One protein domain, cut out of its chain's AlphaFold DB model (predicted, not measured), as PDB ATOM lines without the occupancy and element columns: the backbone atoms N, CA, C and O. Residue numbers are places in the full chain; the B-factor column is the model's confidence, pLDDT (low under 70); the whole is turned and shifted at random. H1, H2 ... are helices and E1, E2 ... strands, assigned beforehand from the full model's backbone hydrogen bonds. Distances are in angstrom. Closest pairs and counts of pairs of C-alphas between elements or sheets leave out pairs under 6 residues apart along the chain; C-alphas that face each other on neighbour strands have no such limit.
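AT A GLANCE: This is residues 221 to 311 of the 343 residues of an uncharacterized protein of Eubacterium uniforme (UniProt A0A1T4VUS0). A strongly twisted, curled sheet of five strands and a two-strand ribbon, E1 with E5, make two walls, and the short helix H1 packs into the opening between the ribbon and E6. The printed part has 91 residues, with seven named strands followed by one named helix. The large sheet runs E2 E3 E4 E6 E7, and both sheets are antiparallel. The class is mostly strand; the whole is compact, with a radius of gyration of the C-alphas of 12.6 A, and rounded, spanning 33 by 29 by 27 A.

IN THESE COORDINATES: E1, residues 223 to 229, begins at C-alpha 223 (109.494, 51.470, 85.189). E2 is residues 234 to 238 and E3 residues 241 to 245. E4, residues 254 to 261, is 23.1 A long. E5 is residues 273 to 279, 19.8 A long. E6, residues 283 to 290, is 22.5 A long. E7, residues 293 to 301, is 23.4 A long and bends by 52 degrees at residue 296. H1, residues 302 to 309, ends at C-alpha 309 (103.811, 60.724, 76.187).

HOW THE PARTS SIT: E2, E3 and E4 form a meander, each strand the antiparallel neighbour of the one before; N 235 and O 243 are 2.9 A apart, N 244 and O 258 2.9 A. E4 and E6 stand at 135 degrees, with N 257 and O 287 at 2.7 A. E6 and E7 form a hairpin, with N 286 and O 298 at 2.8 A. E1 and E5 are antiparallel at 154 degrees, with N 226 and O 276 at 2.8 A. H1 is on the large sheet, over E6, at a height over the sheet of 7.8 A, and stands up from it by 47 degrees. The closest C-alphas of E1 and H1, those of Ile 226 and Phe 309, are 6.7 A apart. In H1, 2 of 4 O i to N i+4 pairs are within hydrogen-bond range.

THE WHOLE: The two C-alphas farthest apart, those of Asn 221 and Lys 291, are 38.0 A apart. The printed part has no cut. The link E4 to E5 is long, with 11 residues. The mean pLDDT of the printed part is 79.8; residues 238 to 240, 292 to 296, 298 to 299 and 310 to 311 are under 70.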
ATOM      1  N   ASN A 221     113.595  52.213  88.934       84.88
ATOM      2  CA  ASN A 221     114.135  52.750  87.685       84.88
ATOM      3  C   ASN A 221     113.787  51.901  86.448       84.88
ATOM      4  O   ASN A 221     113.914  52.398  85.331       84.88
ATOM      5  N   ASP A 222     113.320  50.668  86.626       82.19
ATOM      6  CA  ASP A 222     112.934  49.780  85.523       82.19
ATOM      7  C   ASP A 222     111.566  50.152  84.930       82.19
ATOM      8  O   ASP A 222     111.206  49.716  83.835       82.19
ATOM      9  N   TYR A 223     110.802  51.001  85.624       83.38
ATOM     10  CA  TYR A 223     109.494  51.470  85.189       83.38
ATOM     11  C   TYR A 223     109.536  52.935  84.755       83.38
ATOM     12  O   TYR A 223     110.168  53.786  85.378       83.38
ATOM     13  N   GLU A 224     108.814  53.239  83.683       85.38
ATOM     14  CA  GLU A 224     108.550  54.591  83.215       85.38
ATOM     15  C   GLU A 224     107.139  55.007  83.639       85.38
ATOM     16  O   GLU A 224     106.158  54.285  83.427       85.38
ATOM     17  N   LYS A 225     107.029  56.185  84.253       85.94
ATOM     18  CA  LYS A 225     105.753  56.746  84.698       85.94
ATOM     19  C   LYS A 225     105.071  57.469  83.537       85.94
ATOM     20  O   LYS A 225     105.597  58.455  83.029       85.94
ATOM     21  N   ILE A 226     103.853  57.059  83.198       88.12
ATOM     22  CA  ILE A 226     103.028  57.708  82.174       88.12
ATOM     23  C   ILE A 226     101.889  58.482  82.825       88.12
ATOM     24  O   ILE A 226     101.122  57.938  83.620       88.12
ATOM     25  N   SER A 227     101.763  59.753  82.447       84.88
ATOM     26  CA  SER A 227     100.645  60.617  82.824       84.88
ATOM     27  C   SER A 227      99.643  60.711  81.672       84.88
ATOM     28  O   SER A 227     100.011  60.988  80.531       84.88
ATOM     29  N   LEU A 228      98.377  60.451  81.980       86.06
ATOM     30  CA  LEU A 228      97.269  60.345  81.042       86.06
ATOM     31  C   LEU A 228      96.214  61.395  81.396       86.06
ATOM     32  O   LEU A 228      95.615  61.354  82.468       86.06
ATOM     33  N   ASP A 229      95.981  62.334  80.488       85.56
ATOM     34  CA  ASP A 229      94.944  63.358  80.628       85.56
ATOM     35  C   ASP A 229      93.556  62.725  80.405       85.56
ATOM     36  O   ASP A 229      93.263  62.200  79.325       85.56
ATOM     37  N   MET A 230      92.707  62.749  81.436       82.19
ATOM     38  CA  MET A 230      91.374  62.134  81.421       82.19
ATOM     39  C   MET A 230      90.367  62.897  80.553       82.19
ATOM     40  O   MET A 230      89.359  62.323  80.165       82.19
ATOM     41  N   GLU A 231      90.604  64.166  80.224       78.38
ATOM     42  CA  GLU A 231      89.710  64.926  79.342       78.38
ATOM     43  C   GLU A 231      90.057  64.687  77.867       78.38
ATOM     44  O   GLU A 231      89.175  64.621  77.011       78.38
ATOM     45  N   LYS A 232      91.352  64.555  77.553       81.44
ATOM     46  CA  LYS A 232      91.834  64.488  76.162       81.44
ATOM     47  C   LYS A 232      92.076  63.076  75.657       81.44
ATOM     48  O   LYS A 232      91.871  62.806  74.469       81.44
ATOM     49  N   LEU A 233      92.597  62.204  76.519       85.88
ATOM     50  CA  LEU A 233      93.077  60.887  76.114       85.88
ATOM     51  C   LEU A 233      92.077  59.788  76.442       85.88
ATOM     52  O   LEU A 233      91.971  58.847  75.664       85.88
ATOM     53  N   TYR A 234      91.339  59.886  77.544       86.44
ATOM     54  CA  TYR A 234      90.343  58.877  77.897       86.44
ATOM     55  C   TYR A 234      89.275  58.736  76.803       86.44
ATOM     56  O   TYR A 234      88.792  59.728  76.255       86.44
ATOM     57  N   GLN A 235      88.919  57.494  76.476       86.19
ATOM     58  CA  GLN A 235      87.969  57.199  75.407       86.19
ATOM     59  C   GLN A 235      86.791  56.345  75.873       86.19
ATOM     60  O   GLN A 235      85.656  56.615  75.483       86.19
ATOM     61  N   SER A 236      87.049  55.315  76.674       79.62
ATOM     62  CA  SER A 236      86.015  54.441  77.228       79.62
ATOM     63  C   SER A 236      86.556  53.617  78.394       79.62
ATOM     64  O   SER A 236      87.767  53.448  78.554       79.62
ATOM     65  N   GLU A 237      85.646  53.068  79.193       76.25
ATOM     66  CA  GLU A 237      85.940  52.107  80.252       76.25
ATOM     67  C   GLU A 237      85.238  50.780  79.931       76.25
ATOM     68  O   GLU A 237      84.047  50.734  79.622       76.25
ATOM     69  N   GLY A 238      86.005  49.694  79.958       65.56
ATOM     70  CA  GLY A 238      85.517  48.322  79.917       65.56
ATOM     71  C   GLY A 238      85.551  47.690  81.307       65.56
ATOM     72  O   GLY A 238      85.952  48.308  82.292       65.56
ATOM     73  N   LYS A 239      85.177  46.412  81.415       60.75
ATOM     74  CA  LYS A 239      85.206  45.714  82.705       60.75
ATOM     75  C   LYS A 239      86.650  45.624  83.227       60.75
ATOM     76  O   LYS A 239      87.409  44.768  82.787       60.75
ATOM     77  N   ASN A 240      86.988  46.481  84.195       66.06
ATOM     78  CA  ASN A 240      88.298  46.578  84.853       66.06
ATOM     79  C   ASN A 240      89.437  47.163  83.986       66.06
ATOM     80  O   ASN A 240      90.604  46.975  84.331       66.06
ATOM     81  N   ILE A 241      89.133  47.859  82.884       76.25
ATOM     82  CA  ILE A 241      90.127  48.420  81.949       76.25
ATOM     83  C   ILE A 241      89.688  49.806  81.477       76.25
ATOM     84  O   ILE A 241      88.541  49.993  81.092       76.25
ATOM     85  N   PHE A 242      90.626  50.742  81.431       81.62
ATOM     86  CA  PHE A 242      90.473  52.069  80.855       81.62
ATOM     87  C   PHE A 242      91.188  52.142  79.507       81.62
ATOM     88  O   PHE A 242      92.337  51.711  79.385       81.62
ATOM     89  N   TYR A 243      90.529  52.720  78.510       85.06
ATOM     90  CA  TYR A 243      91.092  52.925  77.183       85.06
ATOM     91  C   TYR A 243      91.469  54.386  76.982       85.06
ATOM     92  O   TYR A 243      90.640  55.286  77.147       85.06
ATOM     93  N   PHE A 244      92.718  54.610  76.582       88.19
ATOM     94  CA  PHE A 244      93.276  55.935  76.341       88.19
ATOM     95  C   PHE A 244      93.833  56.041  74.934       88.19
ATOM     96  O   PHE A 244      94.508  55.138  74.452       88.19
ATOM     97  N   LYS A 245      93.621  57.172  74.276       89.25
ATOM     98  CA  LYS A 245      94.353  57.543  73.072       89.25
ATOM     99  C   LYS A 245      95.823  57.732  73.415       89.25
ATOM    100  O   LYS A 245      96.162  58.384  74.399       89.25
ATOM    101  N   VAL A 246      96.688  57.219  72.554       89.69
ATOM    102  CA  VAL A 246      98.113  57.527  72.586       89.69
ATOM    103  C   VAL A 246      98.292  58.894  71.909       89.69
ATOM    104  O   VAL A 246      97.950  59.033  70.727       89.69
ATOM    105  N   PRO A 247      98.773  59.923  72.621       82.75
ATOM    106  CA  PRO A 247      98.966  61.257  72.066       82.75
ATOM    107  C   PRO A 247      99.950  61.215  70.894       82.75
ATOM    108  O   PRO A 247     100.813  60.350  70.822       82.75
ATOM    109  N   GLY A 248      99.783  62.099  69.912       76.81
ATOM    110  CA  GLY A 248     100.701  62.207  68.769       76.81
ATOM    111  C   GLY A 248     100.676  61.049  67.767       76.81
ATOM    112  O   GLY A 248     101.381  61.111  66.763       76.81
ATOM    113  N   SER A 249      99.855  60.023  67.998       82.69
ATOM    114  CA  SER A 249      99.703  58.856  67.116       82.69
ATOM    115  C   SER A 249      98.669  59.044  65.991       82.69
ATOM    116  O   SER A 249      98.311  58.082  65.306       82.69
ATOM    117  N   TYR A 250      98.171  60.273  65.829       82.56
ATOM    118  CA  TYR A 250      97.109  60.634  64.893       82.56
ATOM    119  C   TYR A 250      97.618  60.630  63.449       82.56
ATOM    120  O   TYR A 250      98.579  61.331  63.135       82.56
ATOM    121  N   ASP A 251      96.957  59.879  62.572       72.81
ATOM    122  CA  ASP A 251      97.293  59.801  61.149       72.81
ATOM    123  C   ASP A 251      96.031  59.570  60.307       72.81
ATOM    124  O   ASP A 251      95.321  58.590  60.536       72.81
ATOM    125  N   GLU A 252      95.719  60.485  59.386       71.94
ATOM    126  CA  GLU A 252      94.575  60.417  58.452       71.94
ATOM    127  C   GLU A 252      93.239  59.945  59.082       71.94
ATOM    128  O   GLU A 252      92.518  59.092  58.560       71.94
ATOM    129  N   GLY A 253      92.885  60.491  60.252       73.31
ATOM    130  CA  GLY A 253      91.653  60.121  60.966       73.31
ATOM    131  C   GLY A 253      91.721  58.769  61.690       73.31
ATOM    132  O   GLY A 253      90.688  58.231  62.104       73.31
ATOM    133  N   SER A 254      92.924  58.219  61.845       82.44
ATOM    134  CA  SER A 254      93.244  57.103  62.727       82.44
ATOM    135  C   SER A 254      94.088  57.547  63.922       82.44
ATOM    136  O   SER A 254      94.758  58.573  63.863       82.44
ATOM    137  N   PHE A 255      94.044  56.796  65.019       86.75
ATOM    138  CA  PHE A 255      94.880  57.014  66.202       86.75
ATOM    139  C   PHE A 255      95.172  55.692  66.901       86.75
ATOM    140  O   PHE A 255      94.411  54.736  66.756       86.75
ATOM    141  N   LEU A 256      96.261  55.630  67.662       88.56
ATOM    142  CA  LEU A 256      96.540  54.502  68.542       88.56
ATOM    143  C   LEU A 256      95.800  54.663  69.870       88.56
ATOM    144  O   LEU A 256      95.650  55.764  70.395       88.56
ATOM    145  N   MET A 257      95.366  53.541  70.420       88.94
ATOM    146  CA  MET A 257      94.701  53.424  71.706       88.94
ATOM    147  C   MET A 257      95.477  52.426  72.564       88.94
ATOM    148  O   MET A 257      95.873  51.377  72.063       88.94
ATOM    149  N   MET A 258      95.699  52.747  73.834       87.75
ATOM    150  CA  MET A 258      96.291  51.876  74.847       87.75
ATOM    151  C   MET A 258      95.231  51.465  75.877       87.75
ATOM    152  O   MET A 258      94.319  52.240  76.172       87.75
ATOM    153  N   ALA A 259      95.367  50.264  76.435       83.88
ATOM    154  CA  ALA A 259      94.513  49.759  77.501       83.88
ATOM    155  C   ALA A 259      95.295  49.727  78.814       83.88
ATOM    156  O   ALA A 259      96.412  49.218  78.866       83.88
ATOM    157  N   VAL A 260      94.694  50.242  79.880       81.75
ATOM    158  CA  VAL A 260      95.281  50.256  81.219       81.75
ATOM    159  C   VAL A 260      94.311  49.585  82.171       81.75
ATOM    160  O   VAL A 260      93.152  49.980  82.266       81.75
ATOM    161  N   LYS A 261      94.757  48.563  82.900       77.88
ATOM    162  CA  LYS A 261      93.895  47.927  83.896       77.88
ATOM    163  C   LYS A 261      93.569  48.893  85.027       77.88
ATOM    164  O   LYS A 261      94.426  49.644  85.480       77.88
ATOM    165  N   ASN A 262      92.366  48.778  85.575       78.94
ATOM    166  CA  ASN A 262      91.953  49.541  86.747       78.94
ATOM    167  C   ASN A 262      92.902  49.286  87.940       78.94
ATOM    168  O   ASN A 262      93.241  50.209  88.667       78.94
ATOM    169  N   GLU A 263      93.415  48.064  88.123       71.56
ATOM    170  CA  GLU A 263      94.395  47.768  89.188       71.56
ATOM    171  C   GLU A 263      95.763  48.455  89.001       71.56
ATOM    172  O   GLU A 263      96.463  48.681  89.986       71.56
ATOM    173  N   ASP A 264      96.108  48.839  87.769       78.12
ATOM    174  CA  ASP A 264      97.403  49.423  87.387       78.12
ATOM    175  C   ASP A 264      97.302  50.918  87.041       78.12
ATOM    176  O   ASP A 264      98.253  51.519  86.530       78.12
ATOM    177  N   ILE A 265      96.143  51.522  87.321       81.94
ATOM    178  CA  ILE A 265      95.885  52.940  87.113       81.94
ATOM    179  C   ILE A 265      95.604  53.642  88.439       81.94
ATOM    180  O   ILE A 265      94.774  53.219  89.254       81.94
ATOM    181  N   TYR A 266      96.310  54.747  88.640       82.50
ATOM    182  CA  TYR A 266      96.072  55.682  89.725       82.50
ATOM    183  C   TYR A 266      95.423  56.941  89.162       82.50
ATOM    184  O   TYR A 266      96.038  57.644  88.365       82.50
ATOM    185  N   ILE A 267      94.193  57.229  89.573       82.19
ATOM    186  CA  ILE A 267      93.479  58.441  89.165       82.19
ATOM    187  C   ILE A 267      93.666  59.490  90.264       82.19
ATOM    188  O   ILE A 267      93.501  59.201  91.451       82.19
ATOM    189  N   SER A 268      94.067  60.698  89.874       78.56
ATOM    190  CA  SER A 268      94.237  61.827  90.783       78.56
ATOM    191  C   SER A 268      92.906  62.220  91.431       78.56
ATOM    192  O   SER A 268      91.840  62.014  90.864       78.56
ATOM    193  N   LYS A 269      92.954  62.834  92.621       75.88
ATOM    194  CA  LYS A 269      91.743  63.234  93.370       75.88
ATOM    195  C   LYS A 269      90.809  64.177  92.606       75.88
ATOM    196  O   LYS A 269      89.626  64.234  92.913       75.88
ATOM    197  N   ASP A 270      91.346  64.947  91.665       76.81
ATOM    198  CA  ASP A 270      90.580  65.851  90.806       76.81
ATOM    199  C   ASP A 270      89.991  65.152  89.566       76.81
ATOM    200  O   ASP A 270      89.340  65.808  88.760       76.81
ATOM    201  N   ASN A 271      90.216  63.840  89.405       78.00
ATOM    202  CA  ASN A 271      89.833  63.012  88.258       78.00
ATOM    203  C   ASN A 271      90.345  63.507  86.896       78.00
ATOM    204  O   ASN A 271      89.875  63.046  85.859       78.00
ATOM    205  N   LYS A 272      91.327  64.414  86.875       78.12
ATOM    206  CA  LYS A 272      91.864  64.981  85.628       78.12
ATOM    207  C   LYS A 272      93.021  64.184  85.059       78.12
ATOM    208  O   LYS A 272      93.254  64.213  83.855       78.12
ATOM    209  N   THR A 273      93.764  63.493  85.917       80.00
ATOM    210  CA  THR A 273      94.988  62.802  85.530       80.00
ATOM    211  C   THR A 273      94.939  61.357  85.991       80.00
ATOM    212  O   THR A 273      94.890  61.064  87.183       80.00
ATOM    213  N   ALA A 274      95.019  60.436  85.047       85.00
ATOM    214  CA  ALA A 274      95.370  59.061  85.326       85.00
ATOM    215  C   ALA A 274      96.890  58.883  85.234       85.00
ATOM    216  O   ALA A 274      97.572  59.528  84.445       85.00
ATOM    217  N   THR A 275      97.447  58.012  86.062       84.25
ATOM    218  CA  THR A 275      98.851  57.616  86.013       84.25
ATOM    219  C   THR A 275      98.944  56.107  85.915       84.25
ATOM    220  O   THR A 275      98.268  55.397  86.658       84.25
ATOM    221  N   THR A 276      99.815  55.627  85.036       89.19
ATOM    222  CA  THR A 276     100.195  54.216  84.952       89.19
ATOM    223  C   THR A 276     101.707  54.084  84.783       89.19
ATOM    224  O   THR A 276     102.400  55.082  84.591       89.19
ATOM    225  N   PHE A 277     102.225  52.865  84.889       86.00
ATOM    226  CA  PHE A 277     103.654  52.573  84.802       86.00
ATOM    227  C   PHE A 277     103.894  51.489  83.762       86.00
ATOM    228  O   PHE A 277     103.245  50.444  83.804       86.00
ATOM    229  N   LEU A 278     104.845  51.719  82.860       85.38
ATOM    230  CA  LEU A 278     105.274  50.734  81.872       85.38
ATOM    231  C   LEU A 278     106.700  50.288  82.173       85.38
ATOM    232  O   LEU A 278     107.573  51.120  82.390       85.38
ATOM    233  N   HIS A 279     106.957  48.984  82.161       84.56
ATOM    234  CA  HIS A 279     108.319  48.464  82.291       84.56
ATOM    235  C   HIS A 279     109.127  48.797  81.026       84.56
ATOM    236  O   HIS A 279     108.666  48.505  79.920       84.56
ATOM    237  N   LYS A 280     110.301  49.420  81.161       80.94
ATOM    238  CA  LYS A 280     111.058  50.032  80.049       80.94
ATOM    239  C   LYS A 280     111.463  49.039  78.963       80.94
ATOM    240  O   LYS A 280     111.323  49.350  77.780       80.94
ATOM    241  N   ASP A 281     111.890  47.850  79.376       77.50
ATOM    242  CA  ASP A 281     112.393  46.800  78.481       77.50
ATOM    243  C   ASP A 281     111.303  45.817  78.027       77.50
ATOM    244  O   ASP A 281     111.590  44.769  77.456       77.50
ATOM    245  N   SER A 282     110.036  46.145  78.287       77.69
ATOM    246  CA  SER A 282     108.887  45.357  77.837       77.69
ATOM    247  C   SER A 282     108.172  46.038  76.671       77.69
ATOM    248  O   SER A 282     108.572  47.093  76.176       77.69
ATOM    249  N   THR A 283     107.084  45.435  76.226       73.81
ATOM    250  CA  THR A 283     106.263  45.882  75.101       73.81
ATOM    251  C   THR A 283     104.804  46.012  75.526       73.81
ATOM    252  O   THR A 283     104.366  45.446  76.536       73.81
ATOM    253  N   SER A 284     104.059  46.810  74.763       74.94
ATOM    254  CA  SER A 284     102.638  47.057  74.964       74.94
ATOM    255  C   SER A 284     101.835  46.811  73.699       74.94
ATOM    256  O   SER A 284     102.245  47.174  72.595       74.94
ATOM    257  N   ALA A 285     100.642  46.248  73.869       74.50
ATOM    258  CA  ALA A 285      99.654  46.161  72.805       74.50
ATOM    259  C   ALA A 285      98.860  47.471  72.675       74.50
ATOM    260  O   ALA A 285      98.315  47.987  73.654       74.50
ATOM    261  N   VAL A 286      98.742  47.988  71.451       81.19
ATOM    262  CA  VAL A 286      97.967  49.190  71.118       81.19
ATOM    263  C   VAL A 286      97.050  48.938  69.924       81.19
ATOM    264  O   VAL A 286      97.403  48.231  68.985       81.19
ATOM    265  N   GLN A 287      95.858  49.528  69.908       80.62
ATOM    266  CA  GLN A 287      94.938  49.416  68.775       80.62
ATOM    267  C   GLN A 287      94.920  50.680  67.932       80.62
ATOM    268  O   GLN A 287      94.677  51.769  68.436       80.62
ATOM    269  N   ARG A 288      95.089  50.526  66.621       82.69
ATOM    270  CA  ARG A 288      94.815  51.577  65.648       82.69
ATOM    271  C   ARG A 288      93.318  51.644  65.392       82.69
ATOM    272  O   ARG A 288      92.744  50.738  64.784       82.69
ATOM    273  N   ILE A 289      92.703  52.724  65.840       81.62
ATOM    274  CA  ILE A 289      91.288  53.034  65.656       81.62
ATOM    275  C   ILE A 289      91.150  53.980  64.471       81.62
ATOM    276  O   ILE A 289      91.901  54.941  64.371       81.62
ATOM    277  N   SER A 290      90.189  53.739  63.580       82.69
ATOM    278  CA  SER A 290      89.814  54.671  62.510       82.69
ATOM    279  C   SER A 290      88.304  54.642  62.319       82.69
ATOM    280  O   SER A 290      87.712  53.567  62.214       82.69
ATOM    281  N   LYS A 291      87.674  55.824  62.276       75.62
ATOM    282  CA  LYS A 291      86.208  55.973  62.174       75.62
ATOM    283  C   LYS A 291      85.438  55.154  63.230       75.62
ATOM    284  O   LYS A 291      84.419  54.551  62.920       75.62
ATOM    285  N   GLY A 292      85.962  55.092  64.456       66.75
ATOM    286  CA  GLY A 292      85.348  54.367  65.577       66.75
ATOM    287  C   GLY A 292      85.550  52.848  65.580       66.75
ATOM    288  O   GLY A 292      85.191  52.213  66.560       66.75
ATOM    289  N   ASN A 293      86.169  52.276  64.543       69.62
ATOM    290  CA  ASN A 293      86.416  50.837  64.445       69.62
ATOM    291  C   ASN A 293      87.901  50.508  64.614       69.62
ATOM    292  O   ASN A 293      88.773  51.214  64.090       69.62
ATOM    293  N   THR A 294      88.186  49.389  65.275       69.19
ATOM    294  CA  THR A 294      89.535  48.829  65.350       69.19
ATOM    295  C   THR A 294      89.975  48.344  63.973       69.19
ATOM    296  O   THR A 294      89.331  47.504  63.351       69.19
ATOM    297  N   LYS A 295      91.083  48.892  63.471       69.94
ATOM    298  CA  LYS A 295      91.687  48.510  62.185       69.94
ATOM    299  C   LYS A 295      92.803  47.490  62.345       69.94
ATOM    300  O   LYS A 295      92.985  46.634  61.487       69.94
ATOM    301  N   LYS A 296      93.596  47.628  63.407       69.38
ATOM    302  CA  LYS A 296      94.820  46.850  63.628       69.38
ATOM    303  C   LYS A 296      95.173  46.861  65.112       69.38
ATOM    304  O   LYS A 296      95.210  47.935  65.694       69.38
ATOM    305  N   THR A 297      95.592  45.727  65.666       70.12
ATOM    306  CA  THR A 297      96.259  45.678  66.986       70.12
ATOM    307  C   THR A 297      97.768  45.564  66.820       70.12
ATOM    308  O   THR A 297      98.257  44.547  66.344       70.12
ATOM    309  N   GLU A 298      98.508  46.634  67.048       68.12
ATOM    310  CA  GLU A 298      99.965  46.705  66.911       68.12
ATOM    311  C   GLU A 298     100.632  46.438  68.261       68.12
ATOM    312  O   GLU A 298     100.049  46.698  69.309       68.12
ATOM    313  N   ILE A 299     101.850  45.909  68.228       69.69
ATOM    314  CA  ILE A 299     102.685  45.753  69.413       69.69
ATOM    315  C   ILE A 299     103.833  46.745  69.279       69.69
ATOM    316  O   ILE A 299     104.412  46.883  68.199       69.69
ATOM    317  N   ILE A 300     104.111  47.474  70.352       75.19
ATOM    318  CA  ILE A 300     105.099  48.546  70.380       75.19
ATOM    319  C   ILE A 300     105.999  48.382  71.604       75.19
ATOM    320  O   ILE A 300     105.523  47.999  72.673       75.19
ATOM    321  N   SER A 301     107.296  48.668  71.469       81.88
ATOM    322  CA  SER A 301     108.190  48.695  72.629       81.88
ATOM    323  C   SER A 301     107.721  49.761  73.619       81.88
ATOM    324  O   SER A 301     107.269  50.835  73.216       81.88
ATOM    325  N   ASN A 302     107.817  49.495  74.921       84.56
ATOM    326  CA  ASN A 302     107.404  50.474  75.926       84.56
ATOM    327  C   ASN A 302     108.268  51.726  75.856       84.56
ATOM    328  O   ASN A 302     107.755  52.819  76.057       84.56
ATOM    329  N   LYS A 303     109.539  51.596  75.469       85.00
ATOM    330  CA  LYS A 303     110.410  52.732  75.167       85.00
ATOM    331  C   LYS A 303     109.839  53.626  74.059       85.00
ATOM    332  O   LYS A 303     109.758  54.838  74.238       85.00
ATOM    333  N   ASP A 304     109.390  53.044  72.947       86.31
ATOM    334  CA  ASP A 304     108.775  53.798  71.847       86.31
ATOM    335  C   ASP A 304     107.391  54.333  72.209       86.31
ATOM    336  O   ASP A 304     107.030  55.438  71.806       86.31
ATOM    337  N   LEU A 305     106.616  53.579  72.987       87.00
ATOM    338  CA  LEU A 305     105.308  54.015  73.454       87.00
ATOM    339  C   LEU A 305     105.428  55.208  74.408       87.00
ATOM    340  O   LEU A 305     104.731  56.199  74.220       87.00
ATOM    341  N   CYS A 306     106.344  55.151  75.378       86.62
ATOM    342  CA  CYS A 306     106.609  56.235  76.328       86.62
ATOM    343  C   CYS A 306     107.045  57.519  75.626       86.62
ATOM    344  O   CYS A 306     106.701  58.617  76.075       86.62
ATOM    345  N   ASN A 307     107.744  57.396  74.495       85.12
ATOM    346  CA  ASN A 307     108.125  58.557  73.715       85.12
ATOM    347  C   ASN A 307     106.896  59.394  73.322       85.12
ATOM    348  O   ASN A 307     106.946  60.600  73.503       85.12
ATOM    349  N   TYR A 308     105.766  58.799  72.917       83.38
ATOM    350  CA  TYR A 308     104.539  59.552  72.588       83.38
ATOM    351  C   TYR A 308     104.015  60.424  73.738       83.38
ATOM    352  O   TYR A 308     103.413  61.468  73.497       83.38
ATOM    353  N   PHE A 309     104.248  60.011  74.984       79.00
ATOM    354  CA  PHE A 309     103.811  60.724  76.187       79.00
ATOM    355  C   PHE A 309     104.859  61.712  76.712       79.00
ATOM    356  O   PHE A 309     104.597  62.443  77.667       79.00
ATOM    357  N   SER A 310     106.039  61.761  76.092       68.62
ATOM    358  CA  SER A 310     107.102  62.685  76.468       68.62
ATOM    359  C   SER A 310     106.821  64.095  75.923       68.62
ATOM    360  O   SER A 310     106.432  64.245  74.758       68.62
ATOM    361  N   PRO A 311     107.046  65.163  76.716       56.59
ATOM    362  CA  PRO A 311     106.883  66.539  76.252       56.59
ATOM    363  C   PRO A 311     107.713  66.811  74.984       56.59
ATOM    364  O   PRO A 311     108.927  66.619  74.978       56.59
TER     365      PRO A 311